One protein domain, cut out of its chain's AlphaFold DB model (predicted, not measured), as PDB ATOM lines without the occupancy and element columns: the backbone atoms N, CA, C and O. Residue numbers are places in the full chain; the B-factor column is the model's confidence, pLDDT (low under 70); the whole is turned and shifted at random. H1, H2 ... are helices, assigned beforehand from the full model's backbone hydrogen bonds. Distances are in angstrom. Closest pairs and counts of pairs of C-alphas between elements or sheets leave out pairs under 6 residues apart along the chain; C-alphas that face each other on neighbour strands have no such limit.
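What this domain is: This is residues 105 to 184 of the 229 residues of an uncharacterized protein of Caenorhabditis tropicalis (UniProt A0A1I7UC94). Three helices run back and forth in a small bundle: H2 packs on the end part of H1 and on H3, and residues 105 to 121 of H1 stick out as a long arm. The printed part has 80 residues with three named helices, H1, H2, H3 in chain order, and no named strand: all helix. It is loose, radius of gyration of the C-alphas 14.8 A, spanning 52 by 23 by 20 A.

Where its parts are: Find C-alpha 105 at (161.431, 140.956, 92.534); from there H1 runs 45.1 A to residue 135. H2 holds residues 141 to 156, 23.5 A. H3, residues 163 to 184, runs 32.0 A to C-alpha 184 at (141.604, 182.014, 90.258).

How they stand to each other: Look at C-alphas 129 and 146, 6.5 A apart, the closest of hairpin H1 and H2; H1 touches H2 with residues 126 to 133 alone, at a shallow tilt of 21 degrees, opposite ways. H2 and H3, also a hairpin, touch closest at C-alphas 156 and 166, 4.1 A, at a shallow tilt of 25 degrees, opposite ways. H1 and H3 are near each other. In H1 and H3 every O i to N i+4 pair is within hydrogen-bond range, in H2 11 of 12.

The domain as a whole: C-alphas 105 and 139 are farthest apart, 52.9 A. The printed part has no cut and no long link. Residues 183 to 184 have pLDDT under 70.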
ATOM      1  N   LYS A 105     160.643 139.713  92.585       76.06
ATOM      2  CA  LYS A 105     161.431 140.956  92.534       76.06
ATOM      3  C   LYS A 105     160.719 142.053  91.744       76.06
ATOM      4  O   LYS A 105     160.701 143.198  92.192       76.06
ATOM      5  N   LEU A 106     160.120 141.711  90.601       74.12
ATOM      6  CA  LEU A 106     159.359 142.658  89.784       74.12
ATOM      7  C   LEU A 106     158.154 143.211  90.554       74.12
ATOM      8  O   LEU A 106     157.993 144.424  90.634       74.12
ATOM      9  N   LEU A 107     157.368 142.335  91.188       72.81
ATOM     10  CA  LEU A 107     156.194 142.727  91.969       72.81
ATOM     11  C   LEU A 107     156.577 143.642  93.141       72.81
ATOM     12  O   LEU A 107     155.911 144.640  93.406       72.81
ATOM     13  N   PHE A 108     157.681 143.339  93.828       73.75
ATOM     14  CA  PHE A 108     158.190 144.182  94.909       73.75
ATOM     15  C   PHE A 108     158.597 145.578  94.412       73.75
ATOM     16  O   PHE A 108     158.243 146.583  95.031       73.75
ATOM     17  N   LEU A 109     159.299 145.654  93.276       74.75
ATOM     18  CA  LEU A 109     159.665 146.927  92.651       74.75
ATOM     19  C   LEU A 109     158.433 147.715  92.188       74.75
ATOM     20  O   LEU A 109     158.381 148.930  92.374       74.75
ATOM     21  N   GLU A 110     157.426 147.049  91.630       76.06
ATOM     22  CA  GLU A 110     156.178 147.682  91.195       76.06
ATOM     23  C   GLU A 110     155.407 148.282  92.379       76.06
ATOM     24  O   GLU A 110     155.006 149.446  92.343       76.06
ATOM     25  N   VAL A 111     155.295 147.552  93.491       78.62
ATOM     26  CA  VAL A 111     154.659 148.066  94.714       78.62
ATOM     27  C   VAL A 111     155.434 149.255  95.289       78.62
ATOM     28  O   VAL A 111     154.825 150.264  95.652       78.62
ATOM     29  N   LEU A 112     156.767 149.177  95.351       79.00
ATOM     30  CA  LEU A 112     157.591 150.284  95.847       79.00
ATOM     31  C   LEU A 112     157.487 151.529  94.960       79.00
ATOM     32  O   LEU A 112     157.350 152.638  95.477       79.00
ATOM     33  N   THR A 113     157.539 151.364  93.638       77.94
ATOM     34  CA  THR A 113     157.429 152.483  92.688       77.94
ATOM     35  C   THR A 113     156.042 153.116  92.725       77.94
ATOM     36  O   THR A 113     155.941 154.346  92.740       77.94
ATOM     37  N   PHE A 114     154.981 152.314  92.844       77.94
ATOM     38  CA  PHE A 114     153.621 152.811  93.040       77.94
ATOM     39  C   PHE A 114     153.486 153.616  94.342       77.94
ATOM     40  O   PHE A 114     152.973 154.737  94.328       77.94
ATOM     41  N   GLN A 115     154.001 153.098  95.462       80.75
ATOM     42  CA  GLN A 115     153.981 153.821  96.739       80.75
ATOM     43  C   GLN A 115     154.795 155.120  96.681       80.75
ATOM     44  O   GLN A 115     154.329 156.153  97.168       80.75
ATOM     45  N   ALA A 116     155.975 155.099  96.052       77.06
ATOM     46  CA  ALA A 116     156.811 156.284  95.874       77.06
ATOM     47  C   ALA A 116     156.121 157.351  95.005       77.06
ATOM     48  O   ALA A 116     156.131 158.533  95.356       77.06
ATOM     49  N   SER A 117     155.465 156.939  93.915       79.69
ATOM     50  CA  SER A 117     154.672 157.828  93.057       79.69
ATOM     51  C   SER A 117     153.506 158.459  93.823       79.69
ATOM     52  O   SER A 117     153.361 159.685  93.823       79.69
ATOM     53  N   LYS A 118     152.739 157.655  94.575       82.19
ATOM     54  CA  LYS A 118     151.641 158.147  95.424       82.19
ATOM     55  C   LYS A 118     152.140 159.157  96.464       82.19
ATOM     56  O   LYS A 118     151.528 160.213  96.643       82.19
ATOM     57  N   ALA A 119     153.264 158.871  97.123       80.88
ATOM     58  CA  ALA A 119     153.866 159.770  98.107       80.88
ATOM     59  C   ALA A 119     154.327 161.096  97.478       80.88
ATOM     60  O   ALA A 119     154.045 162.160  98.028       80.88
ATOM     61  N   SER A 120     154.975 161.046  96.309       80.88
ATOM     62  CA  SER A 120     155.415 162.237  95.571       80.88
ATOM     63  C   SER A 120     154.236 163.115  95.136       80.88
ATOM     64  O   SER A 120     154.258 164.325  95.367       80.88
ATOM     65  N   HIS A 121     153.174 162.514  94.595       80.94
ATOM     66  CA  HIS A 121     151.965 163.240  94.205       80.94
ATOM     67  C   HIS A 121     151.295 163.927  95.406       80.94
ATOM     68  O   HIS A 121     150.940 165.103  95.350       80.94
ATOM     69  N   THR A 122     151.202 163.222  96.535       79.50
ATOM     70  CA  THR A 122     150.663 163.770  97.790       79.50
ATOM     71  C   THR A 122     151.499 164.941  98.311       79.50
ATOM     72  O   THR A 122     150.959 165.934  98.800       79.50
ATOM     73  N   GLN A 123     152.826 164.840  98.207       81.12
ATOM     74  CA  GLN A 123     153.737 165.907  98.611       81.12
ATOM     75  C   GLN A 123     153.548 167.161  97.746       81.12
ATOM     76  O   GLN A 123     153.454 168.258  98.289       81.12
ATOM     77  N   ALA A 124     153.393 166.995  96.429       82.69
ATOM     78  CA  ALA A 124     153.100 168.101  95.522       82.69
ATOM     79  C   ALA A 124     151.779 168.810  95.878       82.69
ATOM     80  O   ALA A 124     151.745 170.042  95.917       82.69
ATOM     81  N   LYS A 125     150.717 168.060  96.221       80.56
ATOM     82  CA  LYS A 125     149.449 168.637  96.710       80.56
ATOM     83  C   LYS A 125     149.642 169.450  97.992       80.56
ATOM     84  O   LYS A 125     149.157 170.574  98.094       80.56
ATOM     85  N   LEU A 126     150.388 168.919  98.964       82.56
ATOM     86  CA  LEU A 126     150.684 169.640 100.207       82.56
ATOM     87  C   LEU A 126     151.451 170.936  99.962       82.56
ATOM     88  O   LEU A 126     151.154 171.945 100.602       82.56
ATOM     89  N   ASP A 127     152.443 170.913  99.078       83.00
ATOM     90  CA  ASP A 127     153.244 172.097  98.782       83.00
ATOM     91  C   ASP A 127     152.423 173.144  98.014       83.00
ATOM     92  O   ASP A 127     152.514 174.331  98.328       83.00
ATOM     93  N   HIS A 128     151.518 172.718  97.127       82.06
ATOM     94  CA  HIS A 128     150.537 173.608  96.503       82.06
ATOM     95  C   HIS A 128     149.610 174.269  97.539       82.06
ATOM     96  O   HIS A 128     149.475 175.492  97.554       82.06
ATOM     97  N   ILE A 129     149.047 173.489  98.468       81.81
ATOM     98  CA  ILE A 129     148.206 174.003  99.561       81.81
ATOM     99  C   ILE A 129     148.985 174.994 100.441       81.81
ATOM    100  O   ILE A 129     148.443 176.030 100.822       81.81
ATOM    101  N   LYS A 130     150.253 174.713 100.773       82.44
ATOM    102  CA  LYS A 130     151.096 175.644 101.550       82.44
ATOM    103  C   LYS A 130     151.315 176.965 100.817       82.44
ATOM    104  O   LYS A 130     151.261 178.007 101.462       82.44
ATOM    105  N   ASN A 131     151.553 176.923  99.507       82.56
ATOM    106  CA  ASN A 131     151.720 178.134  98.708       82.56
ATOM    107  C   ASN A 131     150.431 178.969  98.712       82.56
ATOM    108  O   ASN A 131     150.485 180.150  99.044       82.56
ATOM    109  N   LEU A 132     149.270 178.340  98.496       79.94
ATOM    110  CA  LEU A 132     147.969 179.020  98.557       79.94
ATOM    111  C   LEU A 132     147.691 179.656  99.930       79.94
ATOM    112  O   LEU A 132     147.176 180.769  99.997       79.94
ATOM    113  N   LEU A 133     148.059 178.985 101.028       79.38
ATOM    114  CA  LEU A 133     147.923 179.544 102.381       79.38
ATOM    115  C   LEU A 133     148.792 180.791 102.612       79.38
ATOM    116  O   LEU A 133     148.428 181.617 103.441       79.38
ATOM    117  N   ASN A 134     149.925 180.919 101.916       80.75
ATOM    118  CA  ASN A 134     150.816 182.076 102.039       80.75
ATOM    119  C   ASN A 134     150.409 183.243 101.121       80.75
ATOM    120  O   ASN A 134     150.741 184.389 101.414       80.75
ATOM    121  N   GLU A 135     149.735 182.956 100.006       80.06
ATOM    122  CA  GLU A 135     149.341 183.950  98.997       80.06
ATOM    123  C   GLU A 135     147.980 184.598  99.284       80.06
ATOM    124  O   GLU A 135     147.734 185.736  98.879       80.06
ATOM    125  N   LEU A 136     147.083 183.893  99.979       77.88
ATOM    126  CA  LEU A 136     145.734 184.385 100.251       77.88
ATOM    127  C   LEU A 136     145.702 185.345 101.455       77.88
ATOM    128  O   LEU A 136     146.273 185.043 102.504       77.88
ATOM    129  N   PRO A 137     144.980 186.478 101.360       76.69
ATOM    130  CA  PRO A 137     144.778 187.367 102.498       76.69
ATOM    131  C   PRO A 137     143.949 186.681 103.592       76.69
ATOM    132  O   PRO A 137     143.027 185.917 103.301       76.69
ATOM    133  N   THR A 138     144.256 186.993 104.853       74.56
ATOM    134  CA  THR A 138     143.706 186.334 106.053       74.56
ATOM    135  C   THR A 138     142.177 186.380 106.143       74.56
ATOM    136  O   THR A 138     141.565 185.479 106.707       74.56
ATOM    137  N   ASP A 139     141.559 187.394 105.536       75.75
ATOM    138  CA  ASP A 139     140.107 187.607 105.549       75.75
ATOM    139  C   ASP A 139     139.388 186.946 104.353       75.75
ATOM    140  O   ASP A 139     138.185 187.127 104.161       75.75
ATOM    141  N   SER A 140     140.108 186.187 103.517       77.06
ATOM    142  CA  SER A 140     139.536 185.551 102.331       77.06
ATOM    143  C   SER A 140     138.671 184.336 102.693       77.06
ATOM    144  O   SER A 140     139.157 183.407 103.343       77.06
ATOM    145  N   PRO A 141     137.425 184.236 102.190       75.12
ATOM    146  CA  PRO A 141     136.608 183.032 102.353       75.12
ATOM    147  C   PRO A 141     137.230 181.801 101.668       75.12
ATOM    148  O   PRO A 141     136.975 180.671 102.082       75.12
ATOM    149  N   LEU A 142     138.107 182.000 100.673       78.44
ATOM    150  CA  LEU A 142     138.851 180.916 100.020       78.44
ATOM    151  C   LEU A 142     139.857 180.252 100.970       78.44
ATOM    152  O   LEU A 142     140.167 179.074 100.805       78.44
ATOM    153  N   LEU A 143     140.317 180.963 102.004       80.50
ATOM    154  CA  LEU A 143     141.244 180.422 102.996       80.50
ATOM    155  C   LEU A 143     140.626 179.237 103.755       80.50
ATOM    156  O   LEU A 143     141.297 178.236 104.001       80.50
ATOM    157  N   GLN A 144     139.323 179.298 104.058       81.31
ATOM    158  CA  GLN A 144     138.594 178.188 104.689       81.31
ATOM    159  C   GLN A 144     138.569 176.945 103.795       81.31
ATOM    160  O   GLN A 144     138.700 175.820 104.279       81.31
ATOM    161  N   LEU A 145     138.458 177.152 102.483       82.38
ATOM    162  CA  LEU A 145     138.432 176.086 101.491       82.38
ATOM    163  C   LEU A 145     139.812 175.412 101.345       82.38
ATOM    164  O   LEU A 145     139.914 174.184 101.280       82.38
ATOM    165  N   VAL A 146     140.890 176.197 101.405       83.25
ATOM    166  CA  VAL A 146     142.270 175.684 101.445       83.25
ATOM    167  C   VAL A 146     142.548 174.927 102.755       83.25
ATOM    168  O   VAL A 146     143.166 173.858 102.741       83.25
ATOM    169  N   HIS A 147     142.040 175.408 103.895       84.50
ATOM    170  CA  HIS A 147     142.120 174.684 105.170       84.50
ATOM    171  C   HIS A 147     141.368 173.347 105.142       84.50
ATOM    172  O   HIS A 147     141.893 172.347 105.640       84.50
ATOM    173  N   LEU A 148     140.179 173.308 104.533       86.81
ATOM    174  CA  LEU A 148     139.415 172.076 104.342       86.81
ATOM    175  C   LEU A 148     140.181 171.078 103.462       86.81
ATOM    176  O   LEU A 148     140.281 169.908 103.825       86.81
ATOM    177  N   SER A 149     140.796 171.548 102.374       85.25
ATOM    178  CA  SER A 149     141.644 170.722 101.495       85.25
ATOM    179  C   SER A 149     142.796 170.078 102.267       85.25
ATOM    180  O   SER A 149     143.032 168.874 102.174       85.25
ATOM    181  N   LYS A 150     143.473 170.861 103.121       84.69
ATOM    182  CA  LYS A 150     144.546 170.360 103.991       84.69
ATOM    183  C   LYS A 150     144.053 169.291 104.970       84.69
ATOM    184  O   LYS A 150     144.754 168.308 105.207       84.69
ATOM    185  N   LEU A 151     142.878 169.491 105.568       88.31
ATOM    186  CA  LEU A 151     142.287 168.540 106.508       88.31
ATOM    187  C   LEU A 151     141.925 167.224 105.808       88.31
ATOM    188  O   LEU A 151     142.272 166.160 106.316       88.31
ATOM    189  N   LEU A 152     141.286 167.296 104.639       88.00
ATOM    190  CA  LEU A 152     140.909 166.124 103.846       88.00
ATOM    191  C   LEU A 152     142.131 165.308 103.426       88.00
ATOM    192  O   LEU A 152     142.131 164.094 103.607       88.00
ATOM    193  N   LEU A 153     143.204 165.966 102.985       85.44
ATOM    194  CA  LEU A 153     144.451 165.295 102.615       85.44
ATOM    195  C   LEU A 153     145.135 164.615 103.818       85.44
ATOM    196  O   LEU A 153     145.758 163.565 103.680       85.44
ATOM    197  N   ASN A 154     145.014 165.182 105.023       86.19
ATOM    198  CA  ASN A 154     145.503 164.538 106.245       86.19
ATOM    199  C   ASN A 154     144.637 163.336 106.650       86.19
ATOM    200  O   ASN A 154     145.176 162.318 107.082       86.19
ATOM    201  N   LEU A 155     143.312 163.439 106.505       86.69
ATOM    202  CA  LEU A 155     142.372 162.355 106.805       86.69
ATOM    203  C   LEU A 155     142.484 161.199 105.805       86.69
ATOM    204  O   LEU A 155     142.412 160.043 106.211       86.69
ATOM    205  N   GLU A 156     142.736 161.486 104.528       86.19
ATOM    206  CA  GLU A 156     143.045 160.480 103.503       86.19
ATOM    207  C   GLU A 156     144.277 159.637 103.880       86.19
ATOM    208  O   GLU A 156     144.338 158.444 103.590       86.19
ATOM    209  N   ARG A 157     145.258 160.247 104.552       81.31
ATOM    210  CA  ARG A 157     146.518 159.599 104.951       81.31
ATOM    211  C   ARG A 157     146.475 158.959 106.333       81.31
ATOM    212  O   ARG A 157     147.456 158.328 106.728       81.31
ATOM    213  N   SER A 158     145.405 159.175 107.091       85.62
ATOM    214  CA  SER A 158     145.320 158.670 108.453       85.62
ATOM    215  C   SER A 158     145.138 157.148 108.431       85.62
ATOM    216  O   SER A 158     144.205 156.662 107.784       85.62
ATOM    217  N   PRO A 159     145.987 156.383 109.147       83.88
ATOM    218  CA  PRO A 159     145.832 154.933 109.262       83.88
ATOM    219  C   PRO A 159     144.562 154.538 110.034       83.88
ATOM    220  O   PRO A 159     144.126 153.396 109.935       83.88
ATOM    221  N   ASP A 160     143.954 155.480 110.762       88.31
ATOM    222  CA  ASP A 160     142.762 155.263 111.588       88.31
ATOM    223  C   ASP A 160     141.450 155.416 110.795       88.31
ATOM    224  O   ASP A 160     140.357 155.199 111.321       88.31
ATOM    225  N   VAL A 161     141.539 155.800 109.518       87.88
ATOM    226  CA  VAL A 161     140.395 155.997 108.623       87.88
ATOM    227  C   VAL A 161     140.274 154.798 107.685       87.88
ATOM    228  O   VAL A 161     141.240 154.399 107.045       87.88
ATOM    229  N   SER A 162     139.069 154.235 107.551       90.31
ATOM    230  CA  SER A 162     138.824 153.117 106.626       90.31
ATOM    231  C   SER A 162     139.131 153.491 105.168       90.31
ATOM    232  O   SER A 162     138.829 154.616 104.761       90.31
ATOM    233  N   GLU A 163     139.568 152.527 104.353       87.75
ATOM    234  CA  GLU A 163     139.874 152.729 102.922       87.75
ATOM    235  C   GLU A 163     138.738 153.404 102.135       87.75
ATOM    236  O   GLU A 163     138.987 154.259 101.284       87.75
ATOM    237  N   TYR A 164     137.477 153.072 102.445       91.06
ATOM    238  CA  TYR A 164     136.313 153.702 101.816       91.06
ATOM    239  C   TYR A 164     136.305 155.227 102.016       91.06
ATOM    240  O   TYR A 164     136.159 155.983 101.055       91.06
ATOM    241  N   TYR A 165     136.489 155.686 103.259       91.19
ATOM    242  CA  TYR A 165     136.513 157.112 103.582       91.19
ATOM    243  C   TYR A 165     137.783 157.799 103.084       91.19
ATOM    244  O   TYR A 165     137.680 158.916 102.589       91.19
ATOM    245  N   GLN A 166     138.942 157.131 103.112       89.31
ATOM    246  CA  GLN A 166     140.167 157.675 102.512       89.31
ATOM    247  C   GLN A 166     139.949 158.010 101.029       89.31
ATOM    248  O   GLN A 166     140.225 159.130 100.600       89.31
ATOM    249  N   LYS A 167     139.343 157.089 100.265       89.75
ATOM    250  CA  LYS A 167     138.994 157.333  98.858       89.75
ATOM    251  C   LYS A 167     138.021 158.505  98.699       89.75
ATOM    252  O   LYS A 167     138.215 159.351  97.830       89.75
ATOM    253  N   LYS A 168     136.985 158.579  99.542       90.81
ATOM    254  CA  LYS A 168     136.004 159.677  99.495       90.81
ATOM    255  C   LYS A 168     136.622 161.033  99.827       90.81
ATOM    256  O   LYS A 168     136.256 162.018  99.193       90.81
ATOM    257  N   PHE A 169     137.558 161.094 100.773       91.50
ATOM    258  CA  PHE A 169     138.284 162.322 101.093       91.50
ATOM    259  C   PHE A 169     139.175 162.778  99.937       91.50
ATOM    260  O   PHE A 169     139.164 163.968  99.635       91.50
ATOM    261  N   GLY A 170     139.841 161.852  99.240       86.06
ATOM    262  CA  GLY A 170     140.589 162.166  98.019       86.06
ATOM    263  C   GLY A 170     139.701 162.740  96.904       86.06
ATOM    264  O   GLY A 170     140.020 163.784  96.344       86.06
ATOM    265  N   GLU A 171     138.540 162.124  96.639       89.12
ATOM    266  CA  GLU A 171     137.559 162.626  95.652       89.12
ATOM    267  C   GLU A 171     137.025 164.030  96.012       89.12
ATOM    268  O   GLU A 171     136.759 164.855  95.137       89.12
ATOM    269  N   LEU A 172     136.829 164.308  97.307       89.25
ATOM    270  CA  LEU A 172     136.390 165.617  97.801       89.25
ATOM    271  C   LEU A 172     137.494 166.674  97.690       89.25
ATOM    272  O   LEU A 172     137.205 167.805  97.304       89.25
ATOM    273  N   GLU A 173     138.736 166.318  98.017       86.94
ATOM    274  CA  GLU A 173     139.893 167.207  97.891       86.94
ATOM    275  C   GLU A 173     140.132 167.601  96.430       86.94
ATOM    276  O   GLU A 173     140.326 168.781  96.150       86.94
ATOM    277  N   GLU A 174     140.014 166.656  95.496       85.88
ATOM    278  CA  GLU A 174     140.167 166.921  94.062       85.88
ATOM    279  C   GLU A 174     139.138 167.943  93.556       85.88
ATOM    280  O   GLU A 174     139.504 168.937  92.931       85.88
ATOM    281  N   ARG A 175     137.863 167.781  93.933       86.25
ATOM    282  CA  ARG A 175     136.797 168.744  93.595       86.25
ATOM    283  C   ARG A 175     137.046 170.132  94.176       86.25
ATOM    284  O   ARG A 175     136.714 171.135  93.548       86.25
ATOM    285  N   ILE A 176     137.588 170.205  95.390       85.25
ATOM    286  CA  ILE A 176     137.919 171.491  96.008       85.25
ATOM    287  C   ILE A 176     139.091 172.148  95.271       85.25
ATOM    288  O   ILE A 176     139.032 173.345  94.985       85.25
ATOM    289  N   SER A 177     140.119 171.375  94.928       80.69
ATOM    290  CA  SER A 177     141.260 171.843  94.144       80.69
ATOM    291  C   SER A 177     140.826 172.369  92.768       80.69
ATOM    292  O   SER A 177     141.243 173.459  92.373       80.69
ATOM    293  N   GLU A 178     139.910 171.688  92.074       83.75
ATOM    294  CA  GLU A 178     139.304 172.181  90.825       83.75
ATOM    295  C   GLU A 178     138.560 173.511  91.015       83.75
ATOM    296  O   GLU A 178     138.704 174.431  90.206       83.75
ATOM    297  N   LEU A 179     137.794 173.644  92.103       81.75
ATOM    298  CA  LEU A 179     137.038 174.859  92.407       81.75
ATOM    299  C   LEU A 179     137.961 176.045  92.738       81.75
ATOM    300  O   LEU A 179     137.698 177.170  92.309       81.75
ATOM    301  N   LEU A 180     139.074 175.793  93.434       77.19
ATOM    302  CA  LEU A 180     140.117 176.790  93.697       77.19
ATOM    303  C   LEU A 180     140.785 177.261  92.396       77.19
ATOM    304  O   LEU A 180     140.938 178.468  92.182       77.19
ATOM    305  N   VAL A 181     141.105 176.339  91.485       74.50
ATOM    306  CA  VAL A 181     141.654 176.678  90.161       74.50
ATOM    307  C   VAL A 181     140.645 177.475  89.330       74.50
ATOM    308  O   VAL A 181     141.007 178.495  88.747       74.50
ATOM    309  N   ALA A 182     139.369 177.085  89.322       73.31
ATOM    310  CA  ALA A 182     138.322 177.820  88.612       73.31
ATOM    311  C   ALA A 182     138.130 179.245  89.167       73.31
ATOM    312  O   ALA A 182     137.949 180.186  88.399       73.31
ATOM    313  N   SER A 183     138.230 179.421  90.489       65.31
ATOM    314  CA  SER A 183     138.071 180.724  91.152       65.31
ATOM    315  C   SER A 183     139.240 181.699  90.948       65.31
ATOM    316  O   SER A 183     139.084 182.899  91.166       65.31
ATOM    317  N   SER A 184     140.407 181.201  90.522       61.06
ATOM    318  CA  SER A 184     141.604 182.014  90.258       61.06
ATOM    319  C   SER A 184     141.748 182.440  88.790       61.06
ATOM    320  O   SER A 184     142.618 183.252  88.470       61.06
TER     321      SER A 184